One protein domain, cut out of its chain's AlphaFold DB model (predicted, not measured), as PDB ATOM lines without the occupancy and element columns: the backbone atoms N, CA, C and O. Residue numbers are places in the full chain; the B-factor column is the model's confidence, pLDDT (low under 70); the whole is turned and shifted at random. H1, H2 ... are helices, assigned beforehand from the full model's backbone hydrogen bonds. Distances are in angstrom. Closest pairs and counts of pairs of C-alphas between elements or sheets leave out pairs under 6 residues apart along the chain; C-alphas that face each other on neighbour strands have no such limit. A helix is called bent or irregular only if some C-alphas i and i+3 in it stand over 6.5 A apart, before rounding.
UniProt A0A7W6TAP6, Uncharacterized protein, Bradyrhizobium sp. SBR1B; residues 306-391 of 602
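This is residues 306 to 391 of the 602 residues of an uncharacterized protein of Bradyrhizobium sp. SBR1B (UniProt A0A7W6TAP6). The model is a flat, open frame: two long helices, H1 and H3, make its long sides, converging at one end and spread wide at the other, where H2 bridges the gap. The short H4 sits at the narrow end, and the space between the long sides is empty over much of their length. The printed part has 86 residues with four named helices, in the order H1, H2, H3, H4, and no named strand, in the class all helix. It is extended, with a radius of gyration of the C-alphas of 18.7 A and spans of 55 by 29 by 11 A.

H1, residues 308 to 337, was assigned as one helix by its hydrogen bonds but is bent: C-alphas 319 and 322 are 6.6 A apart. Its arms, H1a, residues 308 to 319, and H1b, residues 322 to 337, stand at a shallow tilt of 26 degrees. H1b, with residues 331 to 335 alone, only just touches H2, residues 339 to 352, with 3 pairs of C-alphas within 8 A; the closest C-alphas, of Phe 335 and Ile 342, are 6.5 A apart. They run opposite ways at a steep tilt of 66 degrees. H2 and H3, residues 355 to 382, meet only through their link. H3, with residues 376 to 380 alone, touches H1a at residues 308 to 312; the closest C-alphas, of Ser 309 and Phe 376, are 5.6 A apart. They run opposite ways at a shallow tilt of 34 degrees, only just short of steep. H1b and H3 are apart. H4, residues 384 to 390, is close to but not clearly touching H1a, the closest C-alphas being those of Trp 308 and Ser 387, 6.7 A apart. H4 stands about perpendicular to H3, at 83 degrees. In H1a, H1b, H2, H3 and H4 every O i to N i+4 pair is within hydrogen-bond range.

H1a begins at C-alpha 308, at (181.984, 131.809, 128.922), and is 16.0 A long from first to last C-alpha. H1b is 22.5 A long, H2 20.2 A and H3 41.1 A. H3 begins at C-alpha 355, at (145.965, 125.396, 137.794). H4 is 10.0 A long and ends at C-alpha 390, at (190.655, 134.950, 128.364).

The two C-alphas farthest apart, of Lys 340 and Ala 385, are 55.6 A apart, while those of Glu 306 and Phe 391 are 5.5 A apart. The printed part has no cut, and the three links between helices are tight. The mean pLDDT of the printed part is 76.1; 12 residues are under 70, among them residues 372 to 373 and 376 to 377.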
ATOM      1  N   GLU A 306     187.883 126.766 132.038       73.25
ATOM      2  CA  GLU A 306     186.941 127.880 132.120       73.25
ATOM      3  C   GLU A 306     186.592 128.365 130.706       73.25
ATOM      4  O   GLU A 306     187.423 128.437 129.810       73.25
ATOM      5  N   THR A 307     185.309 128.608 130.489       75.88
ATOM      6  CA  THR A 307     184.713 129.153 129.264       75.88
ATOM      7  C   THR A 307     183.586 130.099 129.649       75.88
ATOM      8  O   THR A 307     183.048 130.010 130.760       75.88
ATOM      9  N   TRP A 308     183.144 130.938 128.713       69.56
ATOM     10  CA  TRP A 308     181.984 131.809 128.922       69.56
ATOM     11  C   TRP A 308     180.713 131.032 129.300       69.56
ATOM     12  O   TRP A 308     179.971 131.481 130.173       69.56
ATOM     13  N   SER A 309     180.490 129.845 128.718       71.81
ATOM     14  CA  SER A 309     179.366 128.959 129.072       71.81
ATOM     15  C   SER A 309     179.477 128.411 130.497       71.81
ATOM     16  O   SER A 309     178.499 128.401 131.246       71.81
ATOM     17  N   SER A 310     180.673 127.991 130.907       74.19
ATOM     18  CA  SER A 310     180.911 127.484 132.260       74.19
ATOM     19  C   SER A 310     180.803 128.597 133.312       74.19
ATOM     20  O   SER A 310     180.298 128.374 134.416       74.19
ATOM     21  N   PHE A 311     181.232 129.816 132.962       74.94
ATOM     22  CA  PHE A 311     181.147 130.990 133.819       74.94
ATOM     23  C   PHE A 311     179.694 131.422 133.997       74.94
ATOM     24  O   PHE A 311     179.255 131.579 135.133       74.94
ATOM     25  N   SER A 312     178.920 131.532 132.912       73.75
ATOM     26  CA  SER A 312     177.496 131.864 133.001       73.75
ATOM     27  C   SER A 312     176.723 130.800 133.778       73.75
ATOM     28  O   SER A 312     175.953 131.154 134.662       73.75
ATOM     29  N   THR A 313     177.000 129.512 133.563       77.75
ATOM     30  CA  THR A 313     176.393 128.414 134.340       77.75
ATOM     31  C   THR A 313     176.716 128.537 135.830       77.75
ATOM     32  O   THR A 313     175.837 128.379 136.675       77.75
ATOM     33  N   ARG A 314     177.961 128.885 136.177       79.38
ATOM     34  CA  ARG A 314     178.365 129.139 137.566       79.38
ATOM     35  C   ARG A 314     177.667 130.369 138.153       79.38
ATOM     36  O   ARG A 314     177.200 130.302 139.286       79.38
ATOM     37  N   VAL A 315     177.612 131.479 137.422       77.88
ATOM     38  CA  VAL A 315     177.009 132.739 137.885       77.88
ATOM     39  C   VAL A 315     175.497 132.594 138.033       77.88
ATOM     40  O   VAL A 315     174.971 132.869 139.105       77.88
ATOM     41  N   VAL A 316     174.806 132.079 137.015       77.19
ATOM     42  CA  VAL A 316     173.370 131.760 137.069       77.19
ATOM     43  C   VAL A 316     173.092 130.762 138.191       77.19
ATOM     44  O   VAL A 316     172.135 130.935 138.943       77.19
ATOM     45  N   GLY A 317     173.957 129.762 138.367       77.25
ATOM     46  CA  GLY A 317     173.866 128.831 139.483       77.25
ATOM     47  C   GLY A 317     173.897 129.533 140.847       77.25
ATOM     48  O   GLY A 317     173.050 129.256 141.687       77.25
ATOM     49  N   TRP A 318     174.809 130.483 141.071       79.56
ATOM     50  CA  TRP A 318     174.896 131.221 142.342       79.56
ATOM     51  C   TRP A 318     173.825 132.298 142.532       79.56
ATOM     52  O   TRP A 318     173.408 132.519 143.661       79.56
ATOM     53  N   ILE A 319     173.397 132.976 141.467       79.69
ATOM     54  CA  ILE A 319     172.448 134.099 141.551       79.69
ATOM     55  C   ILE A 319     170.999 133.609 141.564       79.69
ATOM     56  O   ILE A 319     170.157 134.208 142.224       79.69
ATOM     57  N   VAL A 320     170.699 132.530 140.841       77.00
ATOM     58  CA  VAL A 320     169.322 132.055 140.647       77.00
ATOM     59  C   VAL A 320     169.105 130.724 141.352       77.00
ATOM     60  O   VAL A 320     168.225 130.611 142.201       77.00
ATOM     61  N   VAL A 321     169.918 129.712 141.036       79.06
ATOM     62  CA  VAL A 321     169.650 128.333 141.480       79.06
ATOM     63  C   VAL A 321     169.879 128.164 142.982       79.06
ATOM     64  O   VAL A 321     169.023 127.609 143.663       79.06
ATOM     65  N   VAL A 322     170.998 128.652 143.523       79.38
ATOM     66  CA  VAL A 322     171.306 128.524 144.955       79.38
ATOM     67  C   VAL A 322     170.270 129.255 145.822       79.38
ATOM     68  O   VAL A 322     169.727 128.606 146.714       79.38
ATOM     69  N   PRO A 323     169.910 130.531 145.571       83.88
ATOM     70  CA  PRO A 323     168.862 131.205 146.335       83.88
ATOM     71  C   PRO A 323     167.505 130.514 146.222       83.88
ATOM     72  O   PRO A 323     166.803 130.418 147.222       83.88
ATOM     73  N   LEU A 324     167.158 129.970 145.050       83.38
ATOM     74  CA  LEU A 324     165.928 129.197 144.873       83.38
ATOM     75  C   LEU A 324     165.936 127.915 145.719       83.38
ATOM     76  O   LEU A 324     164.960 127.636 146.409       83.38
ATOM     77  N   LEU A 325     167.033 127.152 145.713       82.25
ATOM     78  CA  LEU A 325     167.173 125.950 146.543       82.25
ATOM     79  C   LEU A 325     167.138 126.286 148.038       82.25
ATOM     80  O   LEU A 325     166.505 125.568 148.809       82.25
ATOM     81  N   VAL A 326     167.772 127.390 148.444       84.19
ATOM     82  CA  VAL A 326     167.701 127.895 149.821       84.19
ATOM     83  C   VAL A 326     166.270 128.298 150.167       84.19
ATOM     84  O   VAL A 326     165.792 127.912 151.225       84.19
ATOM     85  N   ALA A 327     165.557 128.997 149.284       83.88
ATOM     86  CA  ALA A 327     164.160 129.365 149.498       83.88
ATOM     87  C   ALA A 327     163.263 128.127 149.631       83.88
ATOM     88  O   ALA A 327     162.456 128.063 150.552       83.88
ATOM     89  N   ILE A 328     163.447 127.107 148.784       85.38
ATOM     90  CA  ILE A 328     162.739 125.821 148.885       85.38
ATOM     91  C   ILE A 328     163.031 125.146 150.231       85.38
ATOM     92  O   ILE A 328     162.106 124.680 150.897       85.38
ATOM     93  N   LEU A 329     164.295 125.120 150.662       83.88
ATOM     94  CA  LEU A 329     164.686 124.538 151.945       83.88
ATOM     95  C   LEU A 329     164.101 125.323 153.128       83.88
ATOM     96  O   LEU A 329     163.600 124.720 154.071       83.88
ATOM     97  N   VAL A 330     164.116 126.656 153.070       85.25
ATOM     98  CA  VAL A 330     163.503 127.527 154.081       85.25
ATOM     99  C   VAL A 330     161.996 127.300 154.128       85.25
ATOM    100  O   VAL A 330     161.462 127.114 155.215       85.25
ATOM    101  N   CYS A 331     161.313 127.221 152.985       81.50
ATOM    102  CA  CYS A 331     159.895 126.871 152.923       81.50
ATOM    103  C   CYS A 331     159.627 125.488 153.530       81.50
ATOM    104  O   CYS A 331     158.673 125.337 154.284       81.50
ATOM    105  N   ALA A 332     160.479 124.493 153.270       83.38
ATOM    106  CA  ALA A 332     160.369 123.181 153.902       83.38
ATOM    107  C   ALA A 332     160.531 123.270 155.431       83.38
ATOM    108  O   ALA A 332     159.720 122.711 156.163       83.38
ATOM    109  N   VAL A 333     161.516 124.020 155.931       84.00
ATOM    110  CA  VAL A 333     161.728 124.235 157.375       84.00
ATOM    111  C   VAL A 333     160.546 124.975 158.008       84.00
ATOM    112  O   VAL A 333     160.043 124.559 159.052       84.00
ATOM    113  N   VAL A 334     160.054 126.039 157.373       84.38
ATOM    114  CA  VAL A 334     158.869 126.773 157.831       84.38
ATOM    115  C   VAL A 334     157.650 125.855 157.821       84.38
ATOM    116  O   VAL A 334     156.909 125.856 158.790       84.38
ATOM    117  N   PHE A 335     157.468 124.996 156.819       84.06
ATOM    118  CA  PHE A 335     156.372 124.023 156.800       84.06
ATOM    119  C   PHE A 335     156.450 123.046 157.981       84.06
ATOM    120  O   PHE A 335     155.431 122.735 158.599       84.06
ATOM    121  N   VAL A 336     157.659 122.608 158.339       84.69
ATOM    122  CA  VAL A 336     157.891 121.703 159.471       84.69
ATOM    123  C   VAL A 336     157.486 122.334 160.802       84.69
ATOM    124  O   VAL A 336     156.758 121.699 161.565       84.69
ATOM    125  N   PHE A 337     157.906 123.569 161.076       85.44
ATOM    126  CA  PHE A 337     157.713 124.194 162.392       85.44
ATOM    127  C   PHE A 337     156.489 125.124 162.470       85.44
ATOM    128  O   PHE A 337     155.829 125.185 163.502       85.44
ATOM    129  N   TYR A 338     156.134 125.795 161.374       85.06
ATOM    130  CA  TYR A 338     155.092 126.826 161.281       85.06
ATOM    131  C   TYR A 338     154.299 126.717 159.955       85.06
ATOM    132  O   TYR A 338     154.449 127.551 159.062       85.06
ATOM    133  N   PRO A 339     153.425 125.705 159.789       83.19
ATOM    134  CA  PRO A 339     152.781 125.396 158.509       83.19
ATOM    135  C   PRO A 339     151.680 126.383 158.108       83.19
ATOM    136  O   PRO A 339     151.418 126.539 156.919       83.19
ATOM    137  N   LYS A 340     151.037 127.049 159.079       83.38
ATOM    138  CA  LYS A 340     149.909 127.975 158.857       83.38
ATOM    139  C   LYS A 340     150.161 129.006 157.740       83.38
ATOM    140  O   LYS A 340     149.394 128.989 156.783       83.38
ATOM    141  N   PRO A 341     151.243 129.813 157.766       82.50
ATOM    142  CA  PRO A 341     151.511 130.802 156.717       82.50
ATOM    143  C   PRO A 341     151.680 130.193 155.320       82.50
ATOM    144  O   PRO A 341     151.279 130.799 154.329       82.50
ATOM    145  N   ILE A 342     152.248 128.986 155.216       80.69
ATOM    146  CA  ILE A 342     152.419 128.307 153.926       80.69
ATOM    147  C   ILE A 342     151.076 127.798 153.412       80.69
ATOM    148  O   ILE A 342     150.760 127.991 152.243       80.69
ATOM    149  N   MET A 343     150.269 127.179 154.274       78.19
ATOM    150  CA  MET A 343     148.954 126.663 153.892       78.19
ATOM    151  C   MET A 343     147.992 127.791 153.498       78.19
ATOM    152  O   MET A 343     147.285 127.672 152.499       78.19
ATOM    153  N   GLU A 344     148.006 128.907 154.226       83.50
ATOM    154  CA  GLU A 344     147.243 130.119 153.893       83.50
ATOM    155  C   GLU A 344     147.727 130.749 152.578       83.50
ATOM    156  O   GLU A 344     146.920 131.122 151.728       83.50
ATOM    157  N   GLY A 345     149.044 130.794 152.350       79.38
ATOM    158  CA  GLY A 345     149.618 131.270 151.091       79.38
ATOM    159  C   GLY A 345     149.244 130.398 149.888       79.38
ATOM    160  O   GLY A 345     148.840 130.923 148.851       79.38
ATOM    161  N   ILE A 346     149.332 129.069 150.025       76.81
ATOM    162  CA  ILE A 346     148.961 128.117 148.967       76.81
ATOM    163  C   ILE A 346     147.470 128.232 148.659       76.81
ATOM    164  O   ILE A 346     147.114 128.378 147.495       76.81
ATOM    165  N   THR A 347     146.607 128.220 149.679       77.94
ATOM    166  CA  THR A 347     145.150 128.319 149.491       77.94
ATOM    167  C   THR A 347     144.754 129.629 148.809       77.94
ATOM    168  O   THR A 347     143.984 129.599 147.846       77.94
ATOM    169  N   ALA A 348     145.342 130.758 149.213       79.88
ATOM    170  CA  ALA A 348     145.127 132.051 148.565       79.88
ATOM    171  C   ALA A 348     145.612 132.078 147.103       79.88
ATOM    172  O   ALA A 348     144.943 132.659 146.247       79.88
ATOM    173  N   LEU A 349     146.749 131.441 146.798       72.31
ATOM    174  CA  LEU A 349     147.283 131.349 145.437       72.31
ATOM    175  C   LEU A 349     146.401 130.465 144.546       72.31
ATOM    176  O   LEU A 349     146.026 130.883 143.452       72.31
ATOM    177  N   THR A 350     146.013 129.281 145.028       71.94
ATOM    178  CA  THR A 350     145.147 128.343 144.292       71.94
ATOM    179  C   THR A 350     143.726 128.866 144.097       71.94
ATOM    180  O   THR A 350     143.062 128.476 143.144       71.94
ATOM    181  N   ALA A 351     143.259 129.766 144.969       76.06
ATOM    182  CA  ALA A 351     141.963 130.425 144.818       76.06
ATOM    183  C   ALA A 351     141.974 131.530 143.746       76.06
ATOM    184  O   ALA A 351     140.926 131.854 143.195       76.06
ATOM    185  N   ARG A 352     143.141 132.127 143.465       76.12
ATOM    186  CA  ARG A 352     143.287 133.237 142.507       76.12
ATOM    187  C   ARG A 352     143.738 132.796 141.121       76.12
ATOM    188  O   ARG A 352     143.417 133.477 140.156       76.12
ATOM    189  N   VAL A 353     144.495 131.706 141.032       72.06
ATOM    190  CA  VAL A 353     145.149 131.272 139.795       72.06
ATOM    191  C   VAL A 353     144.656 129.868 139.435       72.06
ATOM    192  O   VAL A 353     144.955 128.919 140.168       72.06
ATOM    193  N   PRO A 354     143.905 129.689 138.332       76.50
ATOM    194  CA  PRO A 354     143.510 128.361 137.882       76.50
ATOM    195  C   PRO A 354     144.756 127.537 137.517       76.50
ATOM    196  O   PRO A 354     145.720 128.047 136.950       76.50
ATOM    197  N   GLY A 355     144.755 126.237 137.835       68.94
ATOM    198  CA  GLY A 355     145.965 125.396 137.794       68.94
ATOM    199  C   GLY A 355     146.702 125.331 136.445       68.94
ATOM    200  O   GLY A 355     147.901 125.055 136.417       68.94
ATOM    201  N   TRP A 356     146.029 125.628 135.330       70.69
ATOM    202  CA  TRP A 356     146.650 125.677 134.003       70.69
ATOM    203  C   TRP A 356     147.568 126.898 133.811       70.69
ATOM    204  O   TRP A 356     148.558 126.794 133.090       70.69
ATOM    205  N   GLU A 357     147.310 128.025 134.484       73.19
ATOM    206  CA  GLU A 357     148.174 129.214 134.424       73.19
ATOM    207  C   GLU A 357     149.504 128.961 135.140       73.19
ATOM    208  O   GLU A 357     150.567 129.310 134.630       73.19
ATOM    209  N   LEU A 358     149.473 128.261 136.280       69.94
ATOM    210  CA  LEU A 358     150.687 127.814 136.976       69.94
ATOM    211  C   LEU A 358     151.515 126.862 136.102       69.94
ATOM    212  O   LEU A 358     152.742 126.980 136.045       69.94
ATOM    213  N   ALA A 359     150.852 125.954 135.378       70.12
ATOM    214  CA  ALA A 359     151.518 125.081 134.416       70.12
ATOM    215  C   ALA A 359     152.145 125.883 133.260       70.12
ATOM    216  O   ALA A 359     153.290 125.622 132.890       70.12
ATOM    217  N   LEU A 360     151.449 126.900 132.740       75.88
ATOM    218  CA  LEU A 360     151.952 127.778 131.682       75.88
ATOM    219  C   LEU A 360     153.187 128.576 132.129       75.88
ATOM    220  O   LEU A 360     154.178 128.613 131.399       75.88
ATOM    221  N   PHE A 361     153.177 129.160 133.331       73.06
ATOM    222  CA  PHE A 361     154.350 129.846 133.887       73.06
ATOM    223  C   PHE A 361     155.542 128.901 134.060       73.06
ATOM    224  O   PHE A 361     156.670 129.272 133.725       73.06
ATOM    225  N   GLY A 362     155.300 127.669 134.518       70.81
ATOM    226  CA  GLY A 362     156.330 126.632 134.591       70.81
ATOM    227  C   GLY A 362     156.933 126.317 133.220       70.81
ATOM    228  O   GLY A 362     158.155 126.296 133.071       70.81
ATOM    229  N   VAL A 363     156.091 126.152 132.196       74.06
ATOM    230  CA  VAL A 363     156.534 125.915 130.812       74.06
ATOM    231  C   VAL A 363     157.343 127.099 130.278       74.06
ATOM    232  O   VAL A 363     158.421 126.892 129.724       74.06
ATOM    233  N   LEU A 364     156.888 128.336 130.483       74.94
ATOM    234  CA  LEU A 364     157.601 129.539 130.041       74.94
ATOM    235  C   LEU A 364     158.963 129.697 130.730       74.94
ATOM    236  O   LEU A 364     159.946 130.029 130.066       74.94
ATOM    237  N   ALA A 365     159.052 129.407 132.030       71.44
ATOM    238  CA  ALA A 365     160.318 129.419 132.761       71.44
ATOM    239  C   ALA A 365     161.302 128.368 132.217       71.44
ATOM    240  O   ALA A 365     162.486 128.660 132.031       71.44
ATOM    241  N   ILE A 366     160.812 127.165 131.896       68.94
ATOM    242  CA  ILE A 366     161.618 126.107 131.270       68.94
ATOM    243  C   ILE A 366     162.104 126.549 129.884       68.94
ATOM    244  O   ILE A 366     163.289 126.408 129.579       68.94
ATOM    245  N   VAL A 367     161.227 127.124 129.057       74.50
ATOM    246  CA  VAL A 367     161.588 127.638 127.725       74.50
ATOM    247  C   VAL A 367     162.652 128.732 127.831       74.50
ATOM    248  O   VAL A 367     163.652 128.674 127.118       74.50
ATOM    249  N   ALA A 368     162.506 129.675 128.764       74.94
ATOM    250  CA  ALA A 368     163.494 130.725 128.994       74.94
ATOM    251  C   ALA A 368     164.869 130.156 129.393       74.94
ATOM    252  O   ALA A 368     165.891 130.568 128.837       74.94
ATOM    253  N   LEU A 369     164.910 129.167 130.296       66.88
ATOM    254  CA  LEU A 369     166.152 128.488 130.693       66.88
ATOM    255  C   LEU A 369     166.827 127.764 129.517       66.88
ATOM    256  O   LEU A 369     168.051 127.836 129.368       66.88
ATOM    257  N   LEU A 370     166.041 127.108 128.659       70.00
ATOM    258  CA  LEU A 370     166.545 126.458 127.446       70.00
ATOM    259  C   LEU A 370     167.116 127.489 126.460       70.00
ATOM    260  O   LEU A 370     168.236 127.309 125.974       70.00
ATOM    261  N   CYS A 371     166.406 128.596 126.219       74.50
ATOM    262  CA  CYS A 371     166.864 129.684 125.352       74.50
ATOM    263  C   CYS A 371     168.187 130.288 125.845       74.50
ATOM    264  O   CYS A 371     169.130 130.409 125.058       74.50
ATOM    265  N   ILE A 372     168.308 130.576 127.146       69.75
ATOM    266  CA  ILE A 372     169.545 131.086 127.759       69.75
ATOM    267  C   ILE A 372     170.710 130.111 127.531       69.75
ATOM    268  O   ILE A 372     171.781 130.522 127.077       69.75
ATOM    269  N   GLY A 373     170.502 128.813 127.778       65.81
ATOM    270  CA  GLY A 373     171.528 127.790 127.553       65.81
ATOM    271  C   GLY A 373     171.994 127.726 126.094       65.81
ATOM    272  O   GLY A 373     173.198 127.697 125.819       65.81
ATOM    273  N   THR A 374     171.055 127.769 125.143       72.12
ATOM    274  CA  THR A 374     171.381 127.759 123.704       72.12
ATOM    275  C   THR A 374     172.120 129.017 123.251       72.12
ATOM    276  O   THR A 374     173.063 128.917 122.465       72.12
ATOM    277  N   PHE A 375     171.756 130.185 123.786       75.62
ATOM    278  CA  PHE A 375     172.384 131.464 123.467       75.62
ATOM    279  C   PHE A 375     173.853 131.506 123.904       75.62
ATOM    280  O   PHE A 375     174.731 131.818 123.099       75.62
ATOM    281  N   PHE A 376     174.159 131.107 125.142       68.44
ATOM    282  CA  PHE A 376     175.545 131.071 125.623       68.44
ATOM    283  C   PHE A 376     176.391 130.000 124.927       68.44
ATOM    284  O   PHE A 376     177.572 130.229 124.659       68.44
ATOM    285  N   SER A 377     175.796 128.856 124.573       69.00
ATOM    286  CA  SER A 377     176.469 127.851 123.741       69.00
ATOM    287  C   SER A 377     176.830 128.417 122.363       69.00
ATOM    288  O   SER A 377     177.957 128.243 121.895       69.00
ATOM    289  N   TRP A 378     175.909 129.154 121.735       77.06
ATOM    290  CA  TRP A 378     176.144 129.825 120.456       77.06
ATOM    291  C   TRP A 378     177.265 130.873 120.543       77.06
ATOM    292  O   TRP A 378     178.164 130.852 119.700       77.06
ATOM    293  N   ILE A 379     177.281 131.711 121.589       72.50
ATOM    294  CA  ILE A 379     178.371 132.675 121.841       72.50
ATOM    295  C   ILE A 379     179.715 131.952 121.942       72.50
ATOM    296  O   ILE A 379     180.681 132.357 121.297       72.50
ATOM    297  N   ASN A 380     179.780 130.859 122.705       67.94
ATOM    298  CA  ASN A 380     181.030 130.132 122.914       67.94
ATOM    299  C   ASN A 380     181.586 129.541 121.609       67.94
ATOM    300  O   ASN A 380     182.791 129.584 121.387       67.94
ATOM    301  N   ARG A 381     180.713 129.043 120.718       72.50
ATOM    302  CA  ARG A 381     181.131 128.597 119.377       72.50
ATOM    303  C   ARG A 381     181.587 129.756 118.493       72.50
ATOM    304  O   ARG A 381     182.475 129.580 117.670       72.50
ATOM    305  N   ARG A 382     180.954 130.927 118.607       78.19
ATOM    306  CA  ARG A 382     181.241 132.074 117.735       78.19
ATOM    307  C   ARG A 382     182.520 132.818 118.132       78.19
ATOM    308  O   ARG A 382     183.186 133.354 117.251       78.19
ATOM    309  N   PHE A 383     182.867 132.818 119.418       78.06
ATOM    310  CA  PHE A 383     184.000 133.556 119.991       78.06
ATOM    311  C   PHE A 383     185.033 132.638 120.664       78.06
ATOM    312  O   PHE A 383     185.601 132.971 121.704       78.06
ATOM    313  N   GLU A 384     185.302 131.474 120.072       70.25
ATOM    314  CA  GLU A 384     186.203 130.467 120.649       70.25
ATOM    315  C   GLU A 384     187.635 130.994 120.858       70.25
ATOM    316  O   GLU A 384     188.236 130.752 121.904       70.25
ATOM    317  N   ALA A 385     188.165 131.777 119.910       71.88
ATOM    318  CA  ALA A 385     189.501 132.373 120.009       71.88
ATOM    319  C   ALA A 385     189.624 133.352 121.192       71.88
ATOM    320  O   ALA A 385     190.589 133.300 121.949       71.88
ATOM    321  N   LEU A 386     188.603 134.188 121.402       71.06
ATOM    322  CA  LEU A 386     188.512 135.101 122.547       71.06
ATOM    323  C   LEU A 386     188.355 134.340 123.867       71.06
ATOM    324  O   LEU A 386     188.968 134.710 124.862       71.06
ATOM    325  N   SER A 387     187.576 133.254 123.883       68.50
ATOM    326  CA  SER A 387     187.452 132.400 125.070       68.50
ATOM    327  C   SER A 387     188.786 131.763 125.458       68.50
ATOM    328  O   SER A 387     189.106 131.743 126.639       68.50
ATOM    329  N   LYS A 388     189.565 131.257 124.493       70.50
ATOM    330  CA  LYS A 388     190.895 130.668 124.751       70.50
ATOM    331  C   LYS A 388     191.929 131.711 125.179       70.50
ATOM    332  O   LYS A 388     192.860 131.377 125.901       70.50
ATOM    333  N   TRP A 389     191.768 132.958 124.739       70.62
ATOM    334  CA  TRP A 389     192.619 134.066 125.165       70.62
ATOM    335  C   TRP A 389     192.333 134.501 126.610       70.62
ATOM    336  O   TRP A 389     193.265 134.759 127.362       70.62
ATOM    337  N   PHE A 390     191.058 134.547 127.011       67.75
ATOM    338  CA  PHE A 390     190.655 134.950 128.364       67.75
ATOM    339  C   PHE A 390     190.765 133.839 129.414       67.75
ATOM    340  O   PHE A 390     191.017 134.130 130.583       67.75
ATOM    341  N   PHE A 391     190.534 132.582 129.032       72.69
ATOM    342  CA  PHE A 391     190.520 131.453 129.955       72.69
ATOM    343  C   PHE A 391     191.599 130.438 129.589       72.69
ATOM    344  O   PHE A 391     191.562 129.828 128.519       72.69
TER     345      PHE A 391